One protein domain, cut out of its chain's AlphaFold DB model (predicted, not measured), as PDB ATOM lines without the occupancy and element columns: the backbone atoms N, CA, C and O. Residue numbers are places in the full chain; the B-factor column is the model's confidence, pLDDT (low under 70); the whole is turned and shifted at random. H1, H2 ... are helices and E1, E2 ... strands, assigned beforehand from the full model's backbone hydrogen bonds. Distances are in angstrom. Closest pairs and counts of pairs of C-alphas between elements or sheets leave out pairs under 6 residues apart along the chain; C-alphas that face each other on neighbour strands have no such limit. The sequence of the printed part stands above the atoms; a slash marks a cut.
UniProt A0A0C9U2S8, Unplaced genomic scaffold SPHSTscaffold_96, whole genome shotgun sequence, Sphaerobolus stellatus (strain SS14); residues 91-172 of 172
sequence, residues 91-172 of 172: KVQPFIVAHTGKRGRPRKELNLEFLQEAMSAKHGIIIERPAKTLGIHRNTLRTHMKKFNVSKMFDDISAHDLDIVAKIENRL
ATOM      1  N   LYS A  91    -150.693-107.973-132.886       68.88
ATOM      2  CA  LYS A  91    -149.576-107.304-133.555       68.88
ATOM      3  C   LYS A  91    -149.911-105.816-133.640       68.88
ATOM      4  O   LYS A  91    -150.481-105.357-134.629       68.88
ATOM      5  N   VAL A  92    -149.582-105.072-132.587       78.81
ATOM      6  CA  VAL A  92    -149.742-103.619-132.561       78.81
ATOM      7  C   VAL A  92    -148.804-103.038-133.612       78.81
ATOM      8  O   VAL A  92    -147.583-103.186-133.535       78.81
ATOM      9  N   GLN A  93    -149.372-102.396-134.634       88.50
ATOM     10  CA  GLN A  93    -148.557-101.749-135.653       88.50
ATOM     11  C   GLN A  93    -147.796-100.574-135.023       88.50
ATOM     12  O   GLN A  93    -148.411 -99.741-134.349       88.50
ATOM     13  N   PRO A  94    -146.479-100.457-135.264       92.12
ATOM     14  CA  PRO A  94    -145.661 -99.436-134.621       92.12
ATOM     15  C   PRO A  94    -145.910 -98.029-135.166       92.12
ATOM     16  O   PRO A  94    -145.565 -97.049-134.512       92.12
ATOM     17  N   PHE A  95    -146.496 -97.913-136.358       92.94
ATOM     18  CA  PHE A  95    -146.792 -96.635-136.989       92.94
ATOM     19  C   PHE A  95    -148.264 -96.544-137.367       92.94
ATOM     20  O   PHE A  95    -148.830 -97.479-137.927       92.94
ATOM     21  N   ILE A  96    -148.838 -95.372-137.130       93.44
ATOM     22  CA  ILE A  96    -150.153 -94.959-137.604       93.44
ATOM     23  C   ILE A  96    -149.994 -93.831-138.623       93.44
ATOM     24  O   ILE A  96    -149.037 -93.050-138.593       93.44
ATOM     25  N   VAL A  97    -150.928 -93.746-139.564       93.19
ATOM     26  CA  VAL A  97    -150.941 -92.683-140.569       93.19
ATOM     27  C   VAL A  97    -151.822 -91.544-140.064       93.19
ATOM     28  O   VAL A  97    -153.036 -91.689-139.957       93.19
ATOM     29  N   ALA A  98    -151.214 -90.398-139.761       90.50
ATOM     30  CA  ALA A  98    -151.923 -89.208-139.311       90.50
ATOM     31  C   ALA A  98    -152.324 -88.334-140.511       90.50
ATOM     32  O   ALA A  98    -151.482 -87.750-141.211       90.50
ATOM     33  N   HIS A  99    -153.633 -88.221-140.732       90.56
ATOM     34  CA  HIS A  99    -154.213 -87.331-141.731       90.56
ATOM     35  C   HIS A  99    -154.423 -85.942-141.121       90.56
ATOM     36  O   HIS A  99    -155.234 -85.762-140.223       90.56
ATOM     37  N   THR A 100    -153.681 -84.945-141.608       88.50
ATOM     38  CA  THR A 100    -153.710 -83.572-141.060       88.50
ATOM     39  C   THR A 100    -154.633 -82.619-141.824       88.50
ATOM     40  O   THR A 100    -154.670 -81.431-141.519       88.50
ATOM     41  N   GLY A 101    -155.319 -83.099-142.870       90.12
ATOM     42  CA  GLY A 101    -156.142 -82.275-143.770       90.12
ATOM     43  C   GLY A 101    -155.352 -81.327-144.684       90.12
ATOM     44  O   GLY A 101    -155.936 -80.662-145.535       90.12
ATOM     45  N   LYS A 102    -154.020 -81.263-144.552       90.06
ATOM     46  CA  LYS A 102    -153.145 -80.438-145.394       90.06
ATOM     47  C   LYS A 102    -152.735 -81.197-146.657       90.06
ATOM     48  O   LYS A 102    -152.504 -82.404-146.614       90.06
ATOM     49  N   ARG A 103    -152.590 -80.475-147.774       92.44
ATOM     50  CA  ARG A 103    -152.104 -81.041-149.042       92.44
ATOM     51  C   ARG A 103    -150.688 -81.605-148.858       92.44
ATOM     52  O   ARG A 103    -149.801 -80.896-148.391       92.44
ATOM     53  N   GLY A 104    -150.483 -82.865-149.244       93.00
ATOM     54  CA  GLY A 104    -149.197 -83.561-149.155       93.00
ATOM     55  C   GLY A 104    -149.335 -85.022-148.718       93.00
ATOM     56  O   GLY A 104    -150.442 -85.526-148.539       93.00
ATOM     57  N   ARG A 105    -148.197 -85.711-148.546       90.06
ATOM     58  CA  ARG A 105    -148.159 -87.089-148.033       90.06
ATOM     59  C   ARG A 105    -148.539 -87.094-146.540       90.06
ATOM     60  O   ARG A 105    -147.922 -86.342-145.781       90.06
ATOM     61  N   PRO A 106    -149.495 -87.937-146.103       92.81
ATOM     62  CA  PRO A 106    -149.818 -88.104-144.689       92.81
ATOM     63  C   PRO A 106    -148.580 -88.423-143.848       92.81
ATOM     64  O   PRO A 106    -147.668 -89.128-144.299       92.81
ATOM     65  N   ARG A 107    -148.535 -87.891-142.625       89.25
ATOM     66  CA  ARG A 107    -147.393 -88.098-141.730       89.25
ATOM     67  C   ARG A 107    -147.500 -89.476-141.087       89.25
ATOM     68  O   ARG A 107    -148.577 -89.873-140.657       89.25
ATOM     69  N   LYS A 108    -146.381 -90.195-141.009       91.56
ATOM     70  CA  LYS A 108    -146.284 -91.399-140.178       91.56
ATOM     71  C   LYS A 108    -146.019 -90.957-138.746       91.56
ATOM     72  O   LYS A 108    -145.022 -90.281-138.498       91.56
ATOM     73  N   GLU A 109    -146.904 -91.320-137.834       92.12
ATOM     74  CA  GLU A 109    -146.712 -91.121-136.403       92.12
ATOM     75  C   GLU A 109    -146.516 -92.468-135.724       92.12
ATOM     76  O   GLU A 109    -147.007 -93.490-136.188       92.12
ATOM     77  N   LEU A 110    -145.731 -92.477-134.655       93.00
ATOM     78  CA  LEU A 110    -145.476 -93.683-133.888       93.00
ATOM     79  C   LEU A 110    -146.698 -93.976-133.007       93.00
ATOM     80  O   LEU A 110    -147.235 -93.055-132.390       93.00
ATOM     81  N   ASN A 111    -147.151 -95.229-132.992       93.12
ATOM     82  CA  ASN A 111    -148.314 -95.645-132.218       93.12
ATOM     83  C   ASN A 111    -148.001 -95.553-130.715       93.12
ATOM     84  O   ASN A 111    -147.002 -96.106-130.251       93.12
ATOM     85  N   LEU A 112    -148.853 -94.848-129.969       91.25
ATOM     86  CA  LEU A 112    -148.707 -94.657-128.531       91.25
ATOM     87  C   LEU A 112    -148.730 -95.987-127.775       91.25
ATOM     88  O   LEU A 112    -147.863 -96.209-126.936       91.25
ATOM     89  N   GLU A 113    -149.675 -96.865-128.104       90.19
ATOM     90  CA  GLU A 113    -149.847 -98.157-127.428       90.19
ATOM     91  C   GLU A 113    -148.604 -99.027-127.611       90.19
ATOM     92  O   GLU A 113    -148.066 -99.573-126.652       90.19
ATOM     93  N   PHE A 114    -148.072 -99.062-128.837       91.69
ATOM     94  CA  PHE A 114    -146.818 -99.750-129.130       91.69
ATOM     95  C   PHE A 114    -145.659 -99.178-128.309       91.69
ATOM     96  O   PHE A 114    -144.843 -99.932-127.785       91.69
ATOM     97  N   LEU A 115    -145.558 -97.847-128.208       91.25
ATOM     98  CA  LEU A 115    -144.472 -97.208-127.469       91.25
ATOM     99  C   LEU A 115    -144.562 -97.474-125.968       91.25
ATOM    100  O   LEU A 115    -143.532 -97.700-125.343       91.25
ATOM    101  N   GLN A 116    -145.764 -97.418-125.398       90.31
ATOM    102  CA  GLN A 116    -145.996 -97.695-123.982       90.31
ATOM    103  C   GLN A 116    -145.650 -99.141-123.650       90.31
ATOM    104  O   GLN A 116    -144.907 -99.379-122.701       90.31
ATOM    105  N   GLU A 117    -146.107-100.083-124.473       88.31
ATOM    106  CA  GLU A 117    -145.795-101.495-124.290       88.31
ATOM    107  C   GLU A 117    -144.291-101.744-124.438       88.31
ATOM    108  O   GLU A 117    -143.662-102.284-123.536       88.31
ATOM    109  N   ALA A 118    -143.664-101.249-125.510       89.06
ATOM    110  CA  ALA A 118    -142.232-101.442-125.750       89.06
ATOM    111  C   ALA A 118    -141.327-100.811-124.675       89.06
ATOM    112  O   ALA A 118    -140.192-101.256-124.493       89.06
ATOM    113  N   MET A 119    -141.802 -99.760-123.997       89.62
ATOM    114  CA  MET A 119    -141.068 -99.050-122.944       89.62
ATOM    115  C   MET A 119    -141.541 -99.406-121.530       89.62
ATOM    116  O   MET A 119    -141.052 -98.808-120.571       89.62
ATOM    117  N   SER A 120    -142.452-100.371-121.391       86.38
ATOM    118  CA  SER A 120    -142.900-100.885-120.099       86.38
ATOM    119  C   SER A 120    -141.728-101.490-119.323       86.38
ATOM    120  O   SER A 120    -140.857-102.153-119.901       86.38
ATOM    121  N   ALA A 121    -141.716-101.284-118.003       81.19
ATOM    122  CA  ALA A 121    -140.683-101.808-117.108       81.19
ATOM    123  C   ALA A 121    -140.528-103.336-117.238       81.19
ATOM    124  O   ALA A 121    -139.408-103.846-117.204       81.19
ATOM    125  N   LYS A 122    -141.633-104.034-117.540       80.81
ATOM    126  CA  LYS A 122    -141.699-105.492-117.725       80.81
ATOM    127  C   LYS A 122    -140.713-106.037-118.756       80.81
ATOM    128  O   LYS A 122    -140.181-107.124-118.568       80.81
ATOM    129  N   HIS A 123    -140.469-105.312-119.850       80.75
ATOM    130  CA  HIS A 123    -139.633-105.832-120.938       80.75
ATOM    131  C   HIS A 123    -138.141-105.534-120.750       80.75
ATOM    132  O   HIS A 123    -137.306-106.102-121.453       80.75
ATOM    133  N   GLY A 124    -137.776-104.605-119.858       81.56
ATOM    134  CA  GLY A 124    -136.375-104.244-119.590       81.56
ATOM    135  C   GLY A 124    -135.591-103.680-120.792       81.56
ATOM    136  O   GLY A 124    -134.373-103.503-120.719       81.56
ATOM    137  N   ILE A 125    -136.245-103.354-121.911       85.88
ATOM    138  CA  ILE A 125    -135.566-103.110-123.194       85.88
ATOM    139  C   ILE A 125    -134.799-101.778-123.189       85.88
ATOM    140  O   ILE A 125    -135.291-100.732-122.761       85.88
ATOM    141  N   ILE A 126    -133.555-101.781-123.676       90.06
ATOM    142  CA  ILE A 126    -132.751-100.564-123.876       90.06
ATOM    143  C   ILE A 126    -133.259 -99.815-125.113       90.06
ATOM    144  O   ILE A 126    -133.472-100.442-126.140       90.06
ATOM    145  N   ILE A 127    -133.373 -98.481-125.042       91.06
ATOM    146  CA  ILE A 127    -133.905 -97.585-126.097       91.06
ATOM    147  C   ILE A 127    -133.295 -97.844-127.488       91.06
ATOM    148  O   ILE A 127    -133.966 -97.667-128.505       91.06
ATOM    149  N   GLU A 128    -132.034 -98.271-127.561       92.88
ATOM    150  CA  GLU A 128    -131.365 -98.579-128.830       92.88
ATOM    151  C   GLU A 128    -132.023 -99.727-129.597       92.88
ATOM    152  O   GLU A 128    -132.073 -99.688-130.827       92.88
ATOM    153  N   ARG A 129    -132.558-100.729-128.893       91.69
ATOM    154  CA  ARG A 129    -133.172-101.907-129.510       91.69
ATOM    155  C   ARG A 129    -134.469-101.563-130.260       91.69
ATOM    156  O   ARG A 129    -134.503-101.838-131.456       91.69
ATOM    157  N   PRO A 130    -135.485-100.898-129.670       91.12
ATOM    158  CA  PRO A 130    -136.670-100.479-130.406       91.12
ATOM    159  C   PRO A 130    -136.330 -99.439-131.475       91.12
ATOM    160  O   PRO A 130    -136.889 -99.511-132.562       91.12
ATOM    161  N   ALA A 131    -135.370 -98.532-131.247       93.81
ATOM    162  CA  ALA A 131    -134.929 -97.600-132.290       93.81
ATOM    163  C   ALA A 131    -134.395 -98.340-133.533       93.81
ATOM    164  O   ALA A 131    -134.805 -98.040-134.656       93.81
ATOM    165  N   LYS A 132    -133.544 -99.356-133.326       94.81
ATOM    166  CA  LYS A 132    -133.006-100.209-134.395       94.81
ATOM    167  C   LYS A 132    -134.105-101.018-135.086       94.81
ATOM    168  O   LYS A 132    -134.154-101.020-136.311       94.81
ATOM    169  N   THR A 133    -135.003-101.647-134.324       91.81
ATOM    170  CA  THR A 133    -136.127-102.432-134.866       91.81
ATOM    171  C   THR A 133    -137.077-101.576-135.705       91.81
ATOM    172  O   THR A 133    -137.556-102.016-136.744       91.81
ATOM    173  N   LEU A 134    -137.321-100.336-135.287       92.00
ATOM    174  CA  LEU A 134    -138.182 -99.390-135.996       92.00
ATOM    175  C   LEU A 134    -137.488 -98.678-137.165       92.00
ATOM    176  O   LEU A 134    -138.148 -97.952-137.908       92.00
ATOM    177  N   GLY A 135    -136.169 -98.832-137.311       94.44
ATOM    178  CA  GLY A 135    -135.384 -98.117-138.316       94.44
ATOM    179  C   GLY A 135    -135.358 -96.598-138.110       94.44
ATOM    180  O   GLY A 135    -135.244 -95.850-139.080       94.44
ATOM    181  N   ILE A 136    -135.484 -96.123-136.865       94.44
ATOM    182  CA  ILE A 136    -135.439 -94.694-136.525       94.44
ATOM    183  C   ILE A 136    -134.241 -94.373-135.635       94.44
ATOM    184  O   ILE A 136    -133.746 -95.200-134.876       94.44
ATOM    185  N   HIS A 137    -133.781 -93.125-135.683       96.38
ATOM    186  CA  HIS A 137    -132.704 -92.680-134.807       96.38
ATOM    187  C   HIS A 137    -133.170 -92.599-133.339       96.38
ATOM    188  O   HIS A 137    -134.286 -92.160-133.050       96.38
ATOM    189  N   ARG A 138    -132.289 -92.931-132.386       94.94
ATOM    190  CA  ARG A 138    -132.585 -92.903-130.935       94.94
ATOM    191  C   ARG A 138    -133.107 -91.554-130.434       94.94
ATOM    192  O   ARG A 138    -133.973 -91.509-129.570       94.94
ATOM    193  N   ASN A 139    -132.614 -90.446-130.994       95.56
ATOM    194  CA  ASN A 139    -133.096 -89.111-130.621       95.56
ATOM    195  C   ASN A 139    -134.526 -88.877-131.114       95.56
ATOM    196  O   ASN A 139    -135.310 -88.265-130.400       95.56
ATOM    197  N   THR A 140    -134.885 -89.407-132.287       94.75
ATOM    198  CA  THR A 140    -136.260 -89.359-132.801       94.75
ATOM    199  C   THR A 140    -137.194 -90.126-131.873       94.75
ATOM    200  O   THR A 140    -138.225 -89.592-131.470       94.75
ATOM    201  N   LEU A 141    -136.794 -91.331-131.452       93.94
ATOM    202  CA  LEU A 141    -137.545 -92.108-130.466       93.94
ATOM    203  C   LEU A 141    -137.691 -91.350-129.135       93.94
ATOM    204  O   LEU A 141    -138.799 -91.246-128.622       93.94
ATOM    205  N   ARG A 142    -136.620 -90.725-128.621       94.19
ATOM    206  CA  ARG A 142    -136.684 -89.875-127.413       94.19
ATOM    207  C   ARG A 142    -137.644 -88.693-127.568       94.19
ATOM    208  O   ARG A 142    -138.342 -88.356-126.617       94.19
ATOM    209  N   THR A 143    -137.702 -88.061-128.738       94.44
ATOM    210  CA  THR A 143    -138.670 -86.988-129.011       94.44
ATOM    211  C   THR A 143    -140.104 -87.514-128.973       94.44
ATOM    212  O   THR A 143    -140.963 -86.868-128.379       94.44
ATOM    213  N   HIS A 144    -140.363 -88.699-129.537       93.19
ATOM    214  CA  HIS A 144    -141.675 -89.346-129.437       93.19
ATOM    215  C   HIS A 144    -142.029 -89.710-127.992       93.19
ATOM    216  O   HIS A 144    -143.121 -89.382-127.542       93.19
ATOM    217  N   MET A 145    -141.095 -90.290-127.237       93.31
ATOM    218  CA  MET A 145    -141.276 -90.578-125.811       93.31
ATOM    219  C   MET A 145    -141.650 -89.327-125.015       93.31
ATOM    220  O   MET A 145    -142.619 -89.347-124.264       93.31
ATOM    221  N   LYS A 146    -140.950 -88.207-125.242       93.75
ATOM    222  CA  LYS A 146    -141.286 -86.918-124.620       93.75
ATOM    223  C   LYS A 146    -142.663 -86.408-125.045       93.75
ATOM    224  O   LYS A 146    -143.421 -85.968-124.192       93.75
ATOM    225  N   LYS A 147    -143.002 -86.487-126.340       92.25
ATOM    226  CA  LYS A 147    -144.321 -86.083-126.872       92.25
ATOM    227  C   LYS A 147    -145.460 -86.841-126.183       92.25
ATOM    228  O   LYS A 147    -146.516 -86.266-125.955       92.25
ATOM    229  N   PHE A 148    -145.236 -88.111-125.869       92.25
ATOM    230  CA  PHE A 148    -146.230 -89.011-125.289       92.25
ATOM    231  C   PHE A 148    -146.113 -89.190-123.770       92.25
ATOM    232  O   PHE A 148    -146.837 -90.001-123.202       92.25
ATOM    233  N   ASN A 149    -145.213 -88.450-123.113       91.38
ATOM    234  CA  ASN A 149    -144.913 -88.575-121.686       91.38
ATOM    235  C   ASN A 149    -144.579 -90.016-121.239       91.38
ATOM    236  O   ASN A 149    -144.920 -90.434-120.136       91.38
ATOM    237  N   VAL A 150    -143.911 -90.782-122.106       89.81
ATOM    238  CA  VAL A 150    -143.441 -92.139-121.805       89.81
ATOM    239  C   VAL A 150    -142.014 -92.038-121.282       89.81
ATOM    240  O   VAL A 150    -141.089 -91.716-122.033       89.81
ATOM    241  N   SER A 151    -141.816 -92.301-119.993       84.25
ATOM    242  CA  SER A 151    -140.492 -92.453-119.394       84.25
ATOM    243  C   SER A 151    -140.150 -93.934-119.265       84.25
ATOM    244  O   SER A 151    -141.014 -94.773-119.028       84.25
ATOM    245  N   LYS A 152    -138.865 -94.264-119.422       78.25
ATOM    246  CA  LYS A 152    -138.355 -95.560-118.979       78.25
ATOM    247  C   LYS A 152    -138.038 -95.415-117.496       78.25
ATOM    248  O   LYS A 152    -137.047 -94.769-117.159       78.25
ATOM    249  N   MET A 153    -138.884 -95.968-116.641       68.00
ATOM    250  CA  MET A 153    -138.555 -96.180-115.235       68.00
ATOM    251  C   MET A 153    -138.276 -97.666-115.060       68.00
ATOM    252  O   MET A 153    -138.954 -98.504-115.652       68.00
ATOM    253  N   PHE A 154    -137.198 -97.975-114.351       68.12
ATOM    254  CA  PHE A 154    -137.000 -99.319-113.837       68.12
ATOM    255  C   PHE A 154    -137.817 -99.415-112.556       68.12
ATOM    256  O   PHE A 154    -137.869 -98.439-111.807       68.12
ATOM    257  N   ASP A 155    -138.460-100.555-112.337       66.25
ATOM    258  CA  ASP A 155    -139.083-100.823-111.049       66.25
ATOM    259  C   ASP A 155    -137.981-100.935-109.988       66.25
ATOM    260  O   ASP A 155    -136.896-101.464-110.259       66.25
ATOM    261  N   ASP A 156    -138.246-100.410-108.792       71.19
ATOM    262  CA  ASP A 156    -137.347-100.590-107.657       71.19
ATOM    263  C   ASP A 156    -137.294-102.085-107.321       71.19
ATOM    264  O   ASP A 156    -138.297-102.697-106.952       71.19
ATOM    265  N   ILE A 157    -136.113-102.686-107.472       76.62
ATOM    266  CA  ILE A 157    -135.877-104.074-107.072       76.62
ATOM    267  C   ILE A 157    -135.995-104.158-105.550       76.62
ATOM    268  O   ILE A 157    -135.283-103.458-104.821       76.62
ATOM    269  N   SER A 158    -136.882-105.028-105.061       81.00
ATOM    270  CA  SER A 158    -136.994-105.281-103.627       81.00
ATOM    271  C   SER A 158    -135.740-105.998-103.113       81.00
ATOM    272  O   SER A 158    -135.098-106.757-103.839       81.00
ATOM    273  N   ALA A 159    -135.392-105.804-101.836       79.69
ATOM    274  CA  ALA A 159    -134.248-106.494-101.226       79.69
ATOM    275  C   ALA A 159    -134.362-108.029-101.340       79.69
ATOM    276  O   ALA A 159    -133.355-108.716-101.480       79.69
ATOM    277  N   HIS A 160    -135.592-108.553-101.339       82.44
ATOM    278  CA  HIS A 160    -135.855-109.977-101.508       82.44
ATOM    279  C   HIS A 160    -135.508-110.475-102.918       82.44
ATOM    280  O   HIS A 160    -134.880-111.523-103.060       82.44
ATOM    281  N   ASP A 161    -135.850-109.706-103.954       80.75
ATOM    282  CA  ASP A 161    -135.523-110.047-105.344       80.75
ATOM    283  C   ASP A 161    -134.009-109.966-105.597       80.75
ATOM    284  O   ASP A 161    -133.443-110.786-106.320       80.75
ATOM    285  N   LEU A 162    -133.334-109.025-104.931       81.75
ATOM    286  CA  LEU A 162    -131.874-108.888-104.942       81.75
ATOM    287  C   LEU A 162    -131.175-110.136-104.370       81.75
ATOM    288  O   LEU A 162    -130.226-110.641-104.974       81.75
ATOM    289  N   ASP A 163    -131.684-110.684-103.263       83.00
ATOM    290  CA  ASP A 163    -131.174-111.926-102.664       83.00
ATOM    291  C   ASP A 163    -131.372-113.148-103.577       83.00
ATOM    292  O   ASP A 163    -130.538-114.062-103.590       83.00
ATOM    293  N   ILE A 164    -132.466-113.189-104.346       81.12
ATOM    294  CA  ILE A 164    -132.728-114.265-105.314       81.12
ATOM    295  C   ILE A 164    -131.700-114.213-106.450       81.12
ATOM    296  O   ILE A 164    -131.098-115.240-106.772       81.12
ATOM    297  N   VAL A 165    -131.444-113.028-107.009       79.06
ATOM    298  CA  VAL A 165    -130.450-112.846-108.080       79.06
ATOM    299  C   VAL A 165    -129.047-113.229-107.596       79.06
ATOM    300  O   VAL A 165    -128.366-114.015-108.255       79.06
ATOM    301  N   ALA A 166    -128.647-112.781-106.400       74.44
ATOM    302  CA  ALA A 166    -127.334-113.098-105.832       74.44
ATOM    303  C   ALA A 166    -127.131-114.605-105.569       74.44
ATOM    304  O   ALA A 166    -126.013-115.120-105.679       74.44
ATOM    305  N   LYS A 167    -128.195-115.342-105.229       78.12
ATOM    306  CA  LYS A 167    -128.134-116.803-105.038       78.12
ATOM    307  C   LYS A 167    -128.021-117.580-106.347       78.12
ATOM    308  O   LYS A 167    -127.429-118.657-106.342       78.12
ATOM    309  N   ILE A 168    -128.590-117.068-107.439       76.06
ATOM    310  CA  ILE A 168    -128.481-117.687-108.767       76.06
ATOM    311  C   ILE A 168    -127.049-117.542-109.298       76.06
ATOM    312  O   ILE A 168    -126.493-118.506-109.818       76.06
ATOM    313  N   GLU A 169    -126.432-116.375-109.112       70.88
ATOM    314  CA  GLU A 169    -125.088-116.087-109.633       70.88
ATOM    315  C   GLU A 169    -123.975-116.844-108.883       70.88
ATOM    316  O   GLU A 169    -123.004-117.271-109.496       70.88
ATOM    317  N   ASN A 170    -124.153-117.127-107.586       65.06
ATOM    318  CA  ASN A 170    -123.219-117.938-106.783       65.06
ATOM    319  C   ASN A 170    -123.371-119.466-106.966       65.06
ATOM    320  O   ASN A 170    -122.778-120.241-106.214       65.06
ATOM    321  N   ARG A 171    -124.206-119.918-107.912       51.03
ATOM    322  CA  ARG A 171    -124.437-121.343-108.216       51.03
ATOM    323  C   ARG A 171    -123.774-121.821-109.518       51.03
ATOM    324  O   ARG A 171    -123.982-122.978-109.885       51.03
ATOM    325  N   LEU A 172    -123.001-120.959-110.181       45.25
ATOM    326  CA  LEU A 172    -122.098-121.280-111.297       45.25
ATOM    327  C   LEU A 172    -120.651-121.373-110.800       45.25
ATOM    328  O   LEU A 172    -119.911-122.208-111.364       45.25
TER     329      LEU A 172
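What this domain is: This is residues 91 to 172 of the 172 residues of an uncharacterized protein of Sphaerobolus stellatus (strain SS14) (UniProt A0A0C9U2S8). A two-stranded hairpin, E1 and E2, makes one end of a long shape; next to it three short helices, H1, H2 and H3, make a loose cluster, and at the far end residues 156 to 172, which include the helix H4, stick out free of the rest. This free tail adds much of the length: the C-alphas span 63 by 25 by 23 A, and the body without the tail spans 44 by 24 by 18 A. The printed part has 82 residues with two named strands and four named helices, in the order E1, E2, H1, H2, H3, H4. The sheet's order is E1 - E2, antiparallel, and the class is mostly helix. The whole is only just extended, close to loose, with a radius of gyration of the C-alphas of 17.7 A.

Where its parts are: Find C-alpha 95 at (-146.792, -96.635, -136.989), where E1 begins; it is residues 95 to 98. E2 is residues 107 to 110. From there go on to H1, residues 112 to 118, and H2, residues 128 to 133. H3, residues 138 to 147, begins at C-alpha 138, (-132.585, -92.903, -130.935), and is 14.2 A long from first to last C-alpha. H4, residues 159 to 169, is 15.7 A long and ends at C-alpha 169, (-125.088, -116.087, -109.633).

How they stand to each other: Begin at the hairpin of E1 and E2, antiparallel neighbours whose directions stand at 140 degrees. Look there for N 96 and O 109, 2.8 A apart, and N 98 and O 107, also 2.8 A, both within hydrogen-bond range. From E2, the closest C-alphas to H3 are those of Leu 110 and His 144, 7.3 A apart. H1 and H3 are close but not clearly touching: their closest C-alphas, of Leu 115 and Met 145, are 7.5 A apart. Their lines stand at a steep tilt of 54 degrees, opposite ways. H1 and H2 are also close but not clearly touching, with the C-alphas of Ala 118 and Pro 130 closest at 7.3 A. H2 and H3 only just touch, with 3 pairs of C-alphas within 8 A, and touch only at the corner by their link; the closest C-alphas are those of Ala 131 and Arg 138, 5.4 A apart. Their lines are about perpendicular, at 86 degrees. H4 is apart from H1, H2 and H3. In H1, H2, H3 and H4 every O i to N i+4 pair is within hydrogen-bond range.

The domain as a whole: The two C-alphas farthest apart are those of Arg 103 and Arg 171, at 63.7 A. The printed part has no cut, and it ends at residue 172, the chain's last residue. The link from H3 to H4, 11 residues, is long. Look in the B-factor column for pLDDT under 70 at residue 91, residues 153 to 155 and residues 170 to 172 of this model; the mean of the printed part is 86.0.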